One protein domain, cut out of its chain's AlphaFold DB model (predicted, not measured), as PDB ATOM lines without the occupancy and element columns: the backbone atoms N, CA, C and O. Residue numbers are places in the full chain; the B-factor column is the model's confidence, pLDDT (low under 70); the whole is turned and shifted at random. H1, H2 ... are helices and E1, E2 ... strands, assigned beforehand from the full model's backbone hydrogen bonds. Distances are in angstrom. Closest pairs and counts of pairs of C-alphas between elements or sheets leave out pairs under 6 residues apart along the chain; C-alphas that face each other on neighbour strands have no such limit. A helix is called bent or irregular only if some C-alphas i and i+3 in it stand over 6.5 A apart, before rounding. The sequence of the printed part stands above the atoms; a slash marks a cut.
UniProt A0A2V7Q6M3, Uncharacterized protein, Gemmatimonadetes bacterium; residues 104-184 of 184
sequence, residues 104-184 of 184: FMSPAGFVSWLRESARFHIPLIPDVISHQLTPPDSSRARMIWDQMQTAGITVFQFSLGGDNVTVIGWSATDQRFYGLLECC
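What this domain is: This is residues 104 to 184 of the 184 residues of an uncharacterized protein of Gemmatimonadetes bacterium (UniProt A0A2V7Q6M3). A small antiparallel sheet of three strands, E1 E2 E3, makes a wall along one side of three helices that are set at steep angles to one another, and each helix reaches the sheet with only some of its residues. Residues 104 to 105 pair briefly with E1. The printed part has 81 residues, with named elements in the order H1 H2 H3 E1 E2 E3, and its class is mixed, helices and strands. It is compact and rounded, with a radius of gyration of the C-alphas of 11.9 A and spans of 30 by 25 by 22 A.

Where its parts are: E2, residues 165 to 171, is 20.0 A long. E1 is residues 155 to 159, and E3 is residues 176 to 179, ending at C-alpha 179 (173.031, 121.795, 116.664). H1, residues 107 to 117, begins at C-alpha 107 (165.248, 128.446, 109.168) and is 15.4 A long. H2, residues 119 to 131, is 19.9 A and irregular: C-alphas 123 and 126 are 7.2 A apart. H3, residues 138 to 150, is 18.8 A.

How they stand to each other: E1, E2 and E3 form a meander, each strand the antiparallel neighbour of the one before. The hairpin E1 and E2 has N 158 and O 166 at 2.9 A; the hairpin E2 and E3 has N 169 and O 178 at 2.9 A. H3 only grazes the sheet, with residues 141 to 149; C-alphas 144 and 171 are its closest to E2, 6.4 A. H2 grazes it with residues 125 to 131, and H1 with 107 to 110. H2 touches H3 with its residues 125 to 130 alone, closest at C-alphas 126 and 141, 5.1 A, a steep tilt of 61 degrees, opposite ways. Every O i to N i+4 pair is within hydrogen-bond range in H1, against 5 of 9 in H2 and 8 of 9 in H3.

The domain as a whole: The farthest C-alphas, of Ser 139 and Gly 162, are 33.1 A apart. The printed part has no cut and no long link. Residues 183 to 184 are under pLDDT 70.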
ATOM      1  N   PHE A 104     174.879 131.055 105.494       97.81
ATOM      2  CA  PHE A 104     173.916 131.736 106.348       97.81
ATOM      3  C   PHE A 104     172.524 131.613 105.735       97.81
ATOM      4  O   PHE A 104     172.263 132.097 104.637       97.81
ATOM      5  N   MET A 105     171.615 130.957 106.444       97.94
ATOM      6  CA  MET A 105     170.274 130.666 105.949       97.94
ATOM      7  C   MET A 105     169.225 131.091 106.966       97.94
ATOM      8  O   MET A 105     169.439 131.014 108.172       97.94
ATOM      9  N   SER A 106     168.038 131.473 106.499       98.31
ATOM     10  CA  SER A 106     166.871 131.468 107.383       98.31
ATOM     11  C   SER A 106     166.512 130.019 107.758       98.31
ATOM     12  O   SER A 106     166.854 129.095 107.012       98.31
ATOM     13  N   PRO A 107     165.763 129.778 108.847       98.06
ATOM     14  CA  PRO A 107     165.248 128.446 109.168       98.06
ATOM     15  C   PRO A 107     164.488 127.795 108.002       98.06
ATOM     16  O   PRO A 107     164.689 126.620 107.700       98.06
ATOM     17  N   ALA A 108     163.668 128.568 107.280       97.94
ATOM     18  CA  ALA A 108     162.964 128.093 106.088       97.94
ATOM     19  C   ALA A 108     163.921 127.760 104.928       97.94
ATOM     20  O   ALA A 108     163.694 126.791 104.196       97.94
ATOM     21  N   GLY A 109     164.999 128.538 104.772       97.81
ATOM     22  CA  GLY A 109     166.083 128.262 103.830       97.81
ATOM     23  C   GLY A 109     166.805 126.957 104.162       97.81
ATOM     24  O   GLY A 109     166.938 126.107 103.289       97.81
ATOM     25  N   PHE A 110     167.156 126.740 105.432       97.31
ATOM     26  CA  PHE A 110     167.779 125.500 105.905       97.31
ATOM     27  C   PHE A 110     166.895 124.270 105.649       97.31
ATOM     28  O   PHE A 110     167.362 123.270 105.107       97.31
ATOM     29  N   VAL A 111     165.595 124.349 105.954       97.38
ATOM     30  CA  VAL A 111     164.662 123.252 105.647       97.38
ATOM     31  C   VAL A 111     164.576 123.006 104.139       97.38
ATOM     32  O   VAL A 111     164.499 121.858 103.710       97.38
ATOM     33  N   SER A 112     164.599 124.061 103.321       97.31
ATOM     34  CA  SER A 112     164.580 123.924 101.859       97.31
ATOM     35  C   SER A 112     165.854 123.254 101.339       97.31
ATOM     36  O   SER A 112     165.750 122.305 100.568       97.31
ATOM     37  N   TRP A 113     167.025 123.641 101.854       95.19
ATOM     38  CA  TRP A 113     168.299 122.975 101.568       95.19
ATOM     39  C   TRP A 113     168.263 121.485 101.936       95.19
ATOM     40  O   TRP A 113     168.642 120.636 101.125       95.19
ATOM     41  N   LEU A 114     167.724 121.139 103.113       95.06
ATOM     42  CA  LEU A 114     167.566 119.743 103.526       95.06
ATOM     43  C   LEU A 114     166.643 118.958 102.593       95.06
ATOM     44  O   LEU A 114     166.907 117.786 102.347       95.06
ATOM     45  N   ARG A 115     165.571 119.551 102.054       96.00
ATOM     46  CA  ARG A 115     164.674 118.834 101.125       96.00
ATOM     47  C   ARG A 115     165.405 118.355  99.873       96.00
ATOM     48  O   ARG A 115     165.062 117.294  99.356       96.00
ATOM     49  N   GLU A 116     166.390 119.120  99.415       93.75
ATOM     50  CA  GLU A 116     167.159 118.826  98.205       93.75
ATOM     51  C   GLU A 116     168.289 117.826  98.465       93.75
ATOM     52  O   GLU A 116     168.516 116.931  97.654       93.75
ATOM     53  N   SER A 117     168.974 117.948  99.603       87.88
ATOM     54  CA  SER A 117     170.220 117.217  99.868       87.88
ATOM     55  C   SER A 117     170.084 116.070 100.873       87.88
ATOM     56  O   SER A 117     170.798 115.075 100.769       87.88
ATOM     57  N   ALA A 118     169.163 116.166 101.838       90.69
ATOM     58  CA  ALA A 118     169.122 115.266 102.990       90.69
ATOM     59  C   ALA A 118     167.721 115.164 103.632       90.69
ATOM     60  O   ALA A 118     167.584 115.196 104.856       90.69
ATOM     61  N   ARG A 119     166.663 115.013 102.816       93.19
ATOM     62  CA  ARG A 119     165.248 115.195 103.224       93.19
ATOM     63  C   ARG A 119     164.801 114.415 104.462       93.19
ATOM     64  O   ARG A 119     163.884 114.843 105.155       93.19
ATOM     65  N   PHE A 120     165.429 113.271 104.731       93.44
ATOM     66  CA  PHE A 120     165.109 112.410 105.870       93.44
ATOM     67  C   PHE A 120     165.578 112.978 107.219       93.44
ATOM     68  O   PHE A 120     165.106 112.511 108.247       93.44
ATOM     69  N   HIS A 121     166.427 114.011 107.228       93.62
ATOM     70  CA  HIS A 121     166.879 114.676 108.455       93.62
ATOM     71  C   HIS A 121     165.931 115.769 108.944       93.62
ATOM     72  O   HIS A 121     165.965 116.115 110.118       93.62
ATOM     73  N   ILE A 122     165.036 116.276 108.090       95.75
ATOM     74  CA  ILE A 122     164.035 117.282 108.479       95.75
ATOM     75  C   ILE A 122     163.213 116.835 109.703       95.75
ATOM     76  O   ILE A 122     163.139 117.602 110.662       95.75
ATOM     77  N   PRO A 123     162.610 115.626 109.731       95.81
ATOM     78  CA  PRO A 123     161.868 115.182 110.910       95.81
ATOM     79  C   PRO A 123     162.754 114.904 112.137       95.81
ATOM     80  O   PRO A 123     162.209 114.810 113.230       95.81
ATOM     81  N   LEU A 124     164.079 114.791 111.978       95.75
ATOM     82  CA  LEU A 124     165.022 114.483 113.061       95.75
ATOM     83  C   LEU A 124     165.544 115.729 113.789       95.75
ATOM     84  O   LEU A 124     166.142 115.588 114.850       95.75
ATOM     85  N   ILE A 125     165.318 116.942 113.267       97.12
ATOM     86  CA  ILE A 125     165.826 118.185 113.882       97.12
ATOM     87  C   ILE A 125     165.455 118.283 115.378       97.12
ATOM     88  O   ILE A 125     166.339 118.574 116.187       97.12
ATOM     89  N   PRO A 126     164.206 118.002 115.806       97.88
ATOM     90  CA  PRO A 126     163.882 118.013 117.229       97.88
ATOM     91  C   PRO A 126     164.628 116.943 118.038       97.88
ATOM     92  O   PRO A 126     164.968 117.196 119.188       97.88
ATOM     93  N   ASP A 127     164.918 115.774 117.469       97.06
ATOM     94  CA  ASP A 127     165.669 114.726 118.173       97.06
ATOM     95  C   ASP A 127     167.134 115.139 118.373       97.06
ATOM     96  O   ASP A 127     167.655 115.017 119.481       97.06
ATOM     97  N   VAL A 128     167.750 115.765 117.363       97.06
ATOM     98  CA  VAL A 128     169.094 116.364 117.465       97.06
ATOM     99  C   VAL A 128     169.159 117.414 118.580       97.06
ATOM    100  O   VAL A 128     170.101 117.458 119.373       97.06
ATOM    101  N   ILE A 129     168.144 118.275 118.678       98.19
ATOM    102  CA  ILE A 129     168.052 119.258 119.765       98.19
ATOM    103  C   ILE A 129     167.873 118.544 121.114       98.19
ATOM    104  O   ILE A 129     168.517 118.921 122.093       98.19
ATOM    105  N   SER A 130     167.028 117.509 121.170       97.88
ATOM    106  CA  SER A 130     166.738 116.732 122.381       97.88
ATOM    107  C   SER A 130     167.990 116.070 122.962       97.88
ATOM    108  O   SER A 130     168.204 116.141 124.171       97.88
ATOM    109  N   HIS A 131     168.869 115.515 122.122       96.69
ATOM    110  CA  HIS A 131     170.145 114.925 122.551       96.69
ATOM    111  C   HIS A 131     171.085 115.922 123.243       96.69
ATOM    112  O   HIS A 131     171.941 115.526 124.033       96.69
ATOM    113  N   GLN A 132     170.919 117.220 122.983       96.75
ATOM    114  CA  GLN A 132     171.703 118.290 123.601       96.75
ATOM    115  C   GLN A 132     171.058 118.842 124.883       96.75
ATOM    116  O   GLN A 132     171.593 119.790 125.470       96.75
ATOM    117  N   LEU A 133     169.901 118.320 125.304       97.25
ATOM    118  CA  LEU A 133     169.239 118.654 126.565       97.25
ATOM    119  C   LEU A 133     169.630 117.653 127.661       97.25
ATOM    120  O   LEU A 133     169.854 116.473 127.398       97.25
ATOM    121  N   THR A 134     169.666 118.124 128.910       94.38
ATOM    122  CA  THR A 134     169.984 117.292 130.079       94.38
ATOM    123  C   THR A 134     168.896 117.456 131.145       94.38
ATOM    124  O   THR A 134     168.884 118.488 131.822       94.38
ATOM    125  N   PRO A 135     167.999 116.465 131.337       95.38
ATOM    126  CA  PRO A 135     167.859 115.234 130.544       95.38
ATOM    127  C   PRO A 135     167.308 115.503 129.125       95.38
ATOM    128  O   PRO A 135     166.745 116.577 128.898       95.38
ATOM    129  N   PRO A 136     167.426 114.540 128.188       96.94
ATOM    130  CA  PRO A 136     166.776 114.638 126.883       96.94
ATOM    131  C   PRO A 136     165.264 114.863 127.010       96.94
ATOM    132  O   PRO A 136     164.598 114.197 127.806       96.94
ATOM    133  N   ASP A 137     164.719 115.792 126.221       97.31
ATOM    134  CA  ASP A 137     163.304 116.182 126.248       97.31
ATOM    135  C   ASP A 137     162.805 116.559 124.842       97.31
ATOM    136  O   ASP A 137     162.965 117.687 124.364       97.31
ATOM    137  N   SER A 138     162.135 115.612 124.183       96.50
ATOM    138  CA  SER A 138     161.612 115.788 122.823       96.50
ATOM    139  C   SER A 138     160.451 116.787 122.731       96.50
ATOM    140  O   SER A 138     160.177 117.326 121.658       96.50
ATOM    141  N   SER A 139     159.721 117.042 123.820       97.69
ATOM    142  CA  SER A 139     158.649 118.047 123.824       97.69
ATOM    143  C   SER A 139     159.247 119.445 123.886       97.69
ATOM    144  O   SER A 139     158.880 120.305 123.083       97.69
ATOM    145  N   ARG A 140     160.232 119.652 124.766       97.69
ATOM    146  CA  ARG A 140     160.998 120.898 124.814       97.69
ATOM    147  C   ARG A 140     161.725 121.158 123.503       97.69
ATOM    148  O   ARG A 140     161.654 122.278 123.006       97.69
ATOM    149  N   ALA A 141     162.364 120.146 122.928       98.06
ATOM    150  CA  ALA A 141     163.109 120.278 121.685       98.06
ATOM    151  C   ALA A 141     162.238 120.699 120.489       98.06
ATOM    152  O   ALA A 141     162.630 121.583 119.728       98.06
ATOM    153  N   ARG A 142     161.020 120.149 120.365       98.06
ATOM    154  CA  ARG A 142     160.042 120.601 119.358       98.06
ATOM    155  C   ARG A 142     159.671 122.069 119.542       98.06
ATOM    156  O   ARG A 142     159.717 122.821 118.578       98.06
ATOM    157  N   MET A 143     159.411 122.498 120.780       97.88
ATOM    158  CA  MET A 143     159.134 123.911 121.060       97.88
ATOM    159  C   MET A 143     160.314 124.820 120.691       97.88
ATOM    160  O   MET A 143     160.091 125.892 120.140       97.88
ATOM    161  N   ILE A 144     161.558 124.404 120.965       98.31
ATOM    162  CA  ILE A 144     162.761 125.153 120.555       98.31
ATOM    163  C   ILE A 144     162.793 125.300 119.032       98.31
ATOM    164  O   ILE A 144     162.991 126.400 118.523       98.31
ATOM    165  N   TRP A 145     162.573 124.207 118.301       98.06
ATOM    166  CA  TRP A 145     162.581 124.238 116.843       98.06
ATOM    167  C   TRP A 145     161.464 125.120 116.260       98.06
ATOM    168  O   TRP A 145     161.711 125.918 115.356       98.06
ATOM    169  N   ASP A 146     160.249 125.049 116.803       97.62
ATOM    170  CA  ASP A 146     159.125 125.898 116.383       97.62
ATOM    171  C   ASP A 146     159.393 127.389 116.653       97.62
ATOM    172  O   ASP A 146     159.088 128.251 115.822       97.62
ATOM    173  N   GLN A 147     160.033 127.705 117.784       96.81
ATOM    174  CA  GLN A 147     160.485 129.061 118.100       96.81
ATOM    175  C   GLN A 147     161.523 129.545 117.084       96.81
ATOM    176  O   GLN A 147     161.370 130.627 116.523       96.81
ATOM    177  N   MET A 148     162.547 128.737 116.794       97.69
ATOM    178  CA  MET A 148     163.587 129.083 115.821       97.69
ATOM    179  C   MET A 148     162.993 129.419 114.453       97.69
ATOM    180  O   MET A 148     163.386 130.415 113.854       97.69
ATOM    181  N   GLN A 149     162.006 128.650 113.988       96.88
ATOM    182  CA  GLN A 149     161.363 128.862 112.687       96.88
ATOM    183  C   GLN A 149     160.660 130.221 112.544       96.88
ATOM    184  O   GLN A 149     160.481 130.692 111.421       96.88
ATOM    185  N   THR A 150     160.275 130.855 113.653       95.31
ATOM    186  CA  THR A 150     159.521 132.120 113.659       95.31
ATOM    187  C   THR A 150     160.307 133.304 114.231       95.31
ATOM    188  O   THR A 150     159.899 134.446 114.042       95.31
ATOM    189  N   ALA A 151     161.455 133.063 114.872       93.12
ATOM    190  CA  ALA A 151     162.232 134.067 115.602       93.12
ATOM    191  C   ALA A 151     163.115 134.981 114.729       93.12
ATOM    192  O   ALA A 151     163.831 135.815 115.269       93.12
ATOM    193  N   GLY A 152     163.105 134.829 113.400       94.19
ATOM    194  CA  GLY A 152     163.931 135.652 112.504       94.19
ATOM    195  C   GLY A 152     165.441 135.423 112.640       94.19
ATOM    196  O   GLY A 152     166.220 136.242 112.167       94.19
ATOM    197  N   ILE A 153     165.854 134.318 113.272       97.88
ATOM    198  CA  ILE A 153     167.265 133.960 113.447       97.88
ATOM    199  C   ILE A 153     167.943 133.650 112.108       97.88
ATOM    200  O   ILE A 153     167.287 133.283 111.127       97.88
ATOM    201  N   THR A 154     169.274 133.662 112.121       98.56
ATOM    202  CA  THR A 154     170.081 133.096 111.037       98.56
ATOM    203  C   THR A 154     170.671 131.761 111.483       98.56
ATOM    204  O   THR A 154     171.415 131.679 112.459       98.56
ATOM    205  N   VAL A 155     170.349 130.701 110.746       98.38
ATOM    206  CA  VAL A 155     170.985 129.386 110.844       98.38
ATOM    207  C   VAL A 155     172.338 129.444 110.142       98.38
ATOM    208  O   VAL A 155     172.437 129.935 109.016       98.38
ATOM    209  N   PHE A 156     173.378 128.928 110.794       98.00
ATOM    210  CA  PHE A 156     174.733 128.913 110.250       98.00
ATOM    211  C   PHE A 156     175.213 127.480 110.020       98.00
ATOM    212  O   PHE A 156     175.207 126.661 110.942       98.00
ATOM    213  N   GLN A 157     175.633 127.190 108.790       95.50
ATOM    214  CA  GLN A 157     176.235 125.924 108.385       95.50
ATOM    215  C   GLN A 157     177.744 126.091 108.212       95.50
ATOM    216  O   GLN A 157     178.194 126.966 107.483       95.50
ATOM    217  N   PHE A 158     178.539 125.197 108.784       93.00
ATOM    218  CA  PHE A 158     179.988 125.185 108.602       93.00
ATOM    219  C   PHE A 158     180.536 123.758 108.630       93.00
ATOM    220  O   PHE A 158     179.824 122.818 108.970       93.00
ATOM    221  N   SER A 159     181.802 123.589 108.244       86.94
ATOM    222  CA  SER A 159     182.509 122.309 108.345       86.94
ATOM    223  C   SER A 159     183.667 122.425 109.328       86.94
ATOM    224  O   SER A 159     184.442 123.382 109.285       86.94
ATOM    225  N   LEU A 160     183.787 121.421 110.198       84.56
ATOM    226  CA  LEU A 160     184.923 121.241 111.108       84.56
ATOM    227  C   LEU A 160     186.122 120.563 110.409       84.56
ATOM    228  O   LEU A 160     187.071 120.149 111.068       84.56
ATOM    229  N   GLY A 161     186.075 120.424 109.082       74.81
ATOM    230  CA  GLY A 161     187.041 119.687 108.271       74.81
ATOM    231  C   GLY A 161     186.442 118.409 107.677       74.81
ATOM    232  O   GLY A 161     185.555 117.785 108.262       74.81
ATOM    233  N   GLY A 162     186.937 118.025 106.497       71.88
ATOM    234  CA  GLY A 162     186.397 116.901 105.728       71.88
ATOM    235  C   GLY A 162     184.913 117.084 105.394       71.88
ATOM    236  O   GLY A 162     184.444 118.207 105.193       71.88
ATOM    237  N   ASP A 163     184.177 115.973 105.393       71.75
ATOM    238  CA  ASP A 163     182.747 115.938 105.064       71.75
ATOM    239  C   ASP A 163     181.835 116.246 106.268       71.75
ATOM    240  O   ASP A 163     180.613 116.224 106.143       71.75
ATOM    241  N   ASN A 164     182.408 116.584 107.431       81.38
ATOM    242  CA  ASN A 164     181.645 116.833 108.651       81.38
ATOM    243  C   ASN A 164     180.929 118.190 108.591       81.38
ATOM    244  O   ASN A 164     181.526 119.243 108.848       81.38
ATOM    245  N   VAL A 165     179.640 118.157 108.263       88.38
ATOM    246  CA  VAL A 165     178.771 119.333 108.212       88.38
ATOM    247  C   VAL A 165     178.119 119.567 109.572       88.38
ATOM    248  O   VAL A 165     177.348 118.753 110.065       88.38
ATOM    249  N   THR A 166     178.360 120.744 110.143       93.38
ATOM    250  CA  THR A 166     177.688 121.240 111.345       93.38
ATOM    251  C   THR A 166     176.703 122.341 110.973       93.38
ATOM    252  O   THR A 166     177.024 123.240 110.198       93.38
ATOM    253  N   VAL A 167     175.502 122.300 111.552       97.00
ATOM    254  CA  VAL A 167     174.494 123.358 111.408       97.00
ATOM    255  C   VAL A 167     174.009 123.768 112.787       97.00
ATOM    256  O   VAL A 167     173.638 122.901 113.574       97.00
ATOM    257  N   ILE A 168     173.996 125.070 113.079       98.38
ATOM    258  CA  ILE A 168     173.560 125.604 114.375       98.38
ATOM    259  C   ILE A 168     172.474 126.676 114.237       98.38
ATOM    260  O   ILE A 168     172.466 127.448 113.279       98.38
ATOM    261  N   GLY A 169     171.589 126.749 115.234       98.44
ATOM    262  CA  GLY A 169     170.564 127.788 115.376       98.44
ATOM    263  C   GLY A 169     170.441 128.292 116.814       98.44
ATOM    264  O   GLY A 169     170.765 127.573 117.761       98.44
ATOM    265  N   TRP A 170     169.996 129.537 116.986       98.56
ATOM    266  CA  TRP A 170     169.882 130.207 118.285       98.56
ATOM    267  C   TRP A 170     168.532 129.955 118.975       98.56
ATOM    268  O   TRP A 170     167.478 130.175 118.386       98.56
ATOM    269  N   SER A 171     168.555 129.545 120.248       97.94
ATOM    270  CA  SER A 171     167.380 129.536 121.131       97.94
ATOM    271  C   SER A 171     167.407 130.779 122.014       97.94
ATOM    272  O   SER A 171     168.207 130.865 122.948       97.94
ATOM    273  N   ALA A 172     166.507 131.733 121.764       95.31
ATOM    274  CA  ALA A 172     166.384 132.927 122.600       95.31
ATOM    275  C   ALA A 172     165.945 132.592 124.034       95.31
ATOM    276  O   ALA A 172     166.378 133.247 124.981       95.31
ATOM    277  N   THR A 173     165.125 131.553 124.215       93.69
ATOM    278  CA  THR A 173     164.679 131.115 125.544       93.69
ATOM    279  C   THR A 173     165.832 130.552 126.372       93.69
ATOM    280  O   THR A 173     165.955 130.894 127.543       93.69
ATOM    281  N   ASP A 174     166.694 129.730 125.769       96.00
ATOM    282  CA  ASP A 174     167.799 129.083 126.495       96.00
ATOM    283  C   ASP A 174     169.106 129.879 126.428       96.00
ATOM    284  O   ASP A 174     170.095 129.499 127.051       96.00
ATOM    285  N   GLN A 175     169.122 130.972 125.661       96.44
ATOM    286  CA  GLN A 175     170.280 131.841 125.477       96.44
ATOM    287  C   GLN A 175     171.530 131.082 124.995       96.44
ATOM    288  O   GLN A 175     172.651 131.383 125.418       96.44
ATOM    289  N   ARG A 176     171.340 130.101 124.100       97.69
ATOM    290  CA  ARG A 176     172.428 129.312 123.505       97.69
ATOM    291  C   ARG A 176     172.121 128.833 122.088       97.69
ATOM    292  O   ARG A 176     170.963 128.747 121.679       97.69
ATOM    293  N   PHE A 177     173.178 128.454 121.373       98.38
ATOM    294  CA  PHE A 177     173.071 127.736 120.107       98.38
ATOM    295  C   PHE A 177     172.839 126.237 120.332       98.38
ATOM    296  O   PHE A 177     173.403 125.641 121.252       98.38
ATOM    297  N   TYR A 178     172.039 125.643 119.452       98.25
ATOM    298  CA  TYR A 178     171.832 124.205 119.328       98.25
ATOM    299  C   TYR A 178     172.310 123.736 117.961       98.25
ATOM    300  O   TYR A 178     172.094 124.428 116.966       98.25
ATOM    301  N   GLY A 179     172.906 122.546 117.908       97.25
ATOM    302  CA  GLY A 179     173.031 121.795 116.664       97.25
ATOM    303  C   GLY A 179     171.646 121.457 116.109       97.25
ATOM    304  O   GLY A 179     170.742 121.141 116.881       97.25
ATOM    305  N   LEU A 180     171.484 121.552 114.792       97.25
ATOM    306  CA  LEU A 180     170.237 121.258 114.071       97.25
ATOM    307  C   LEU A 180     170.370 120.060 113.130       97.25
ATOM    308  O   LEU A 180     169.395 119.645 112.508       97.25
ATOM    309  N   LEU A 181     171.585 119.542 112.990       92.94
ATOM    310  CA  LEU A 181     171.906 118.446 112.101       92.94
ATOM    311  C   LEU A 181     172.908 117.525 112.794       92.94
ATOM    312  O   LEU A 181     173.965 117.975 113.228       92.94
ATOM    313  N   GLU A 182     172.560 116.245 112.870       77.50
ATOM    314  CA  GLU A 182     173.475 115.145 113.170       77.50
ATOM    315  C   GLU A 182     173.531 114.300 111.896       77.50
ATOM    316  O   GLU A 182     172.579 113.586 111.580       77.50
ATOM    317  N   CYS A 183     174.600 114.435 111.111       68.12
ATOM    318  CA  CYS A 183     174.807 113.663 109.885       68.12
ATOM    319  C   CYS A 183     176.262 113.211 109.731       68.12
ATOM    320  O   CYS A 183     177.156 113.773 110.355       68.12
ATOM    321  N   CYS A 184     176.383 112.176 108.892       54.06
ATOM    322  CA  CYS A 184     177.478 111.257 108.576       54.06
ATOM    323  C   CYS A 184     178.889 111.842 108.460       54.06
ATOM    324  O   CYS A 184     179.039 112.897 107.813       54.06
TER     325      CYS A 184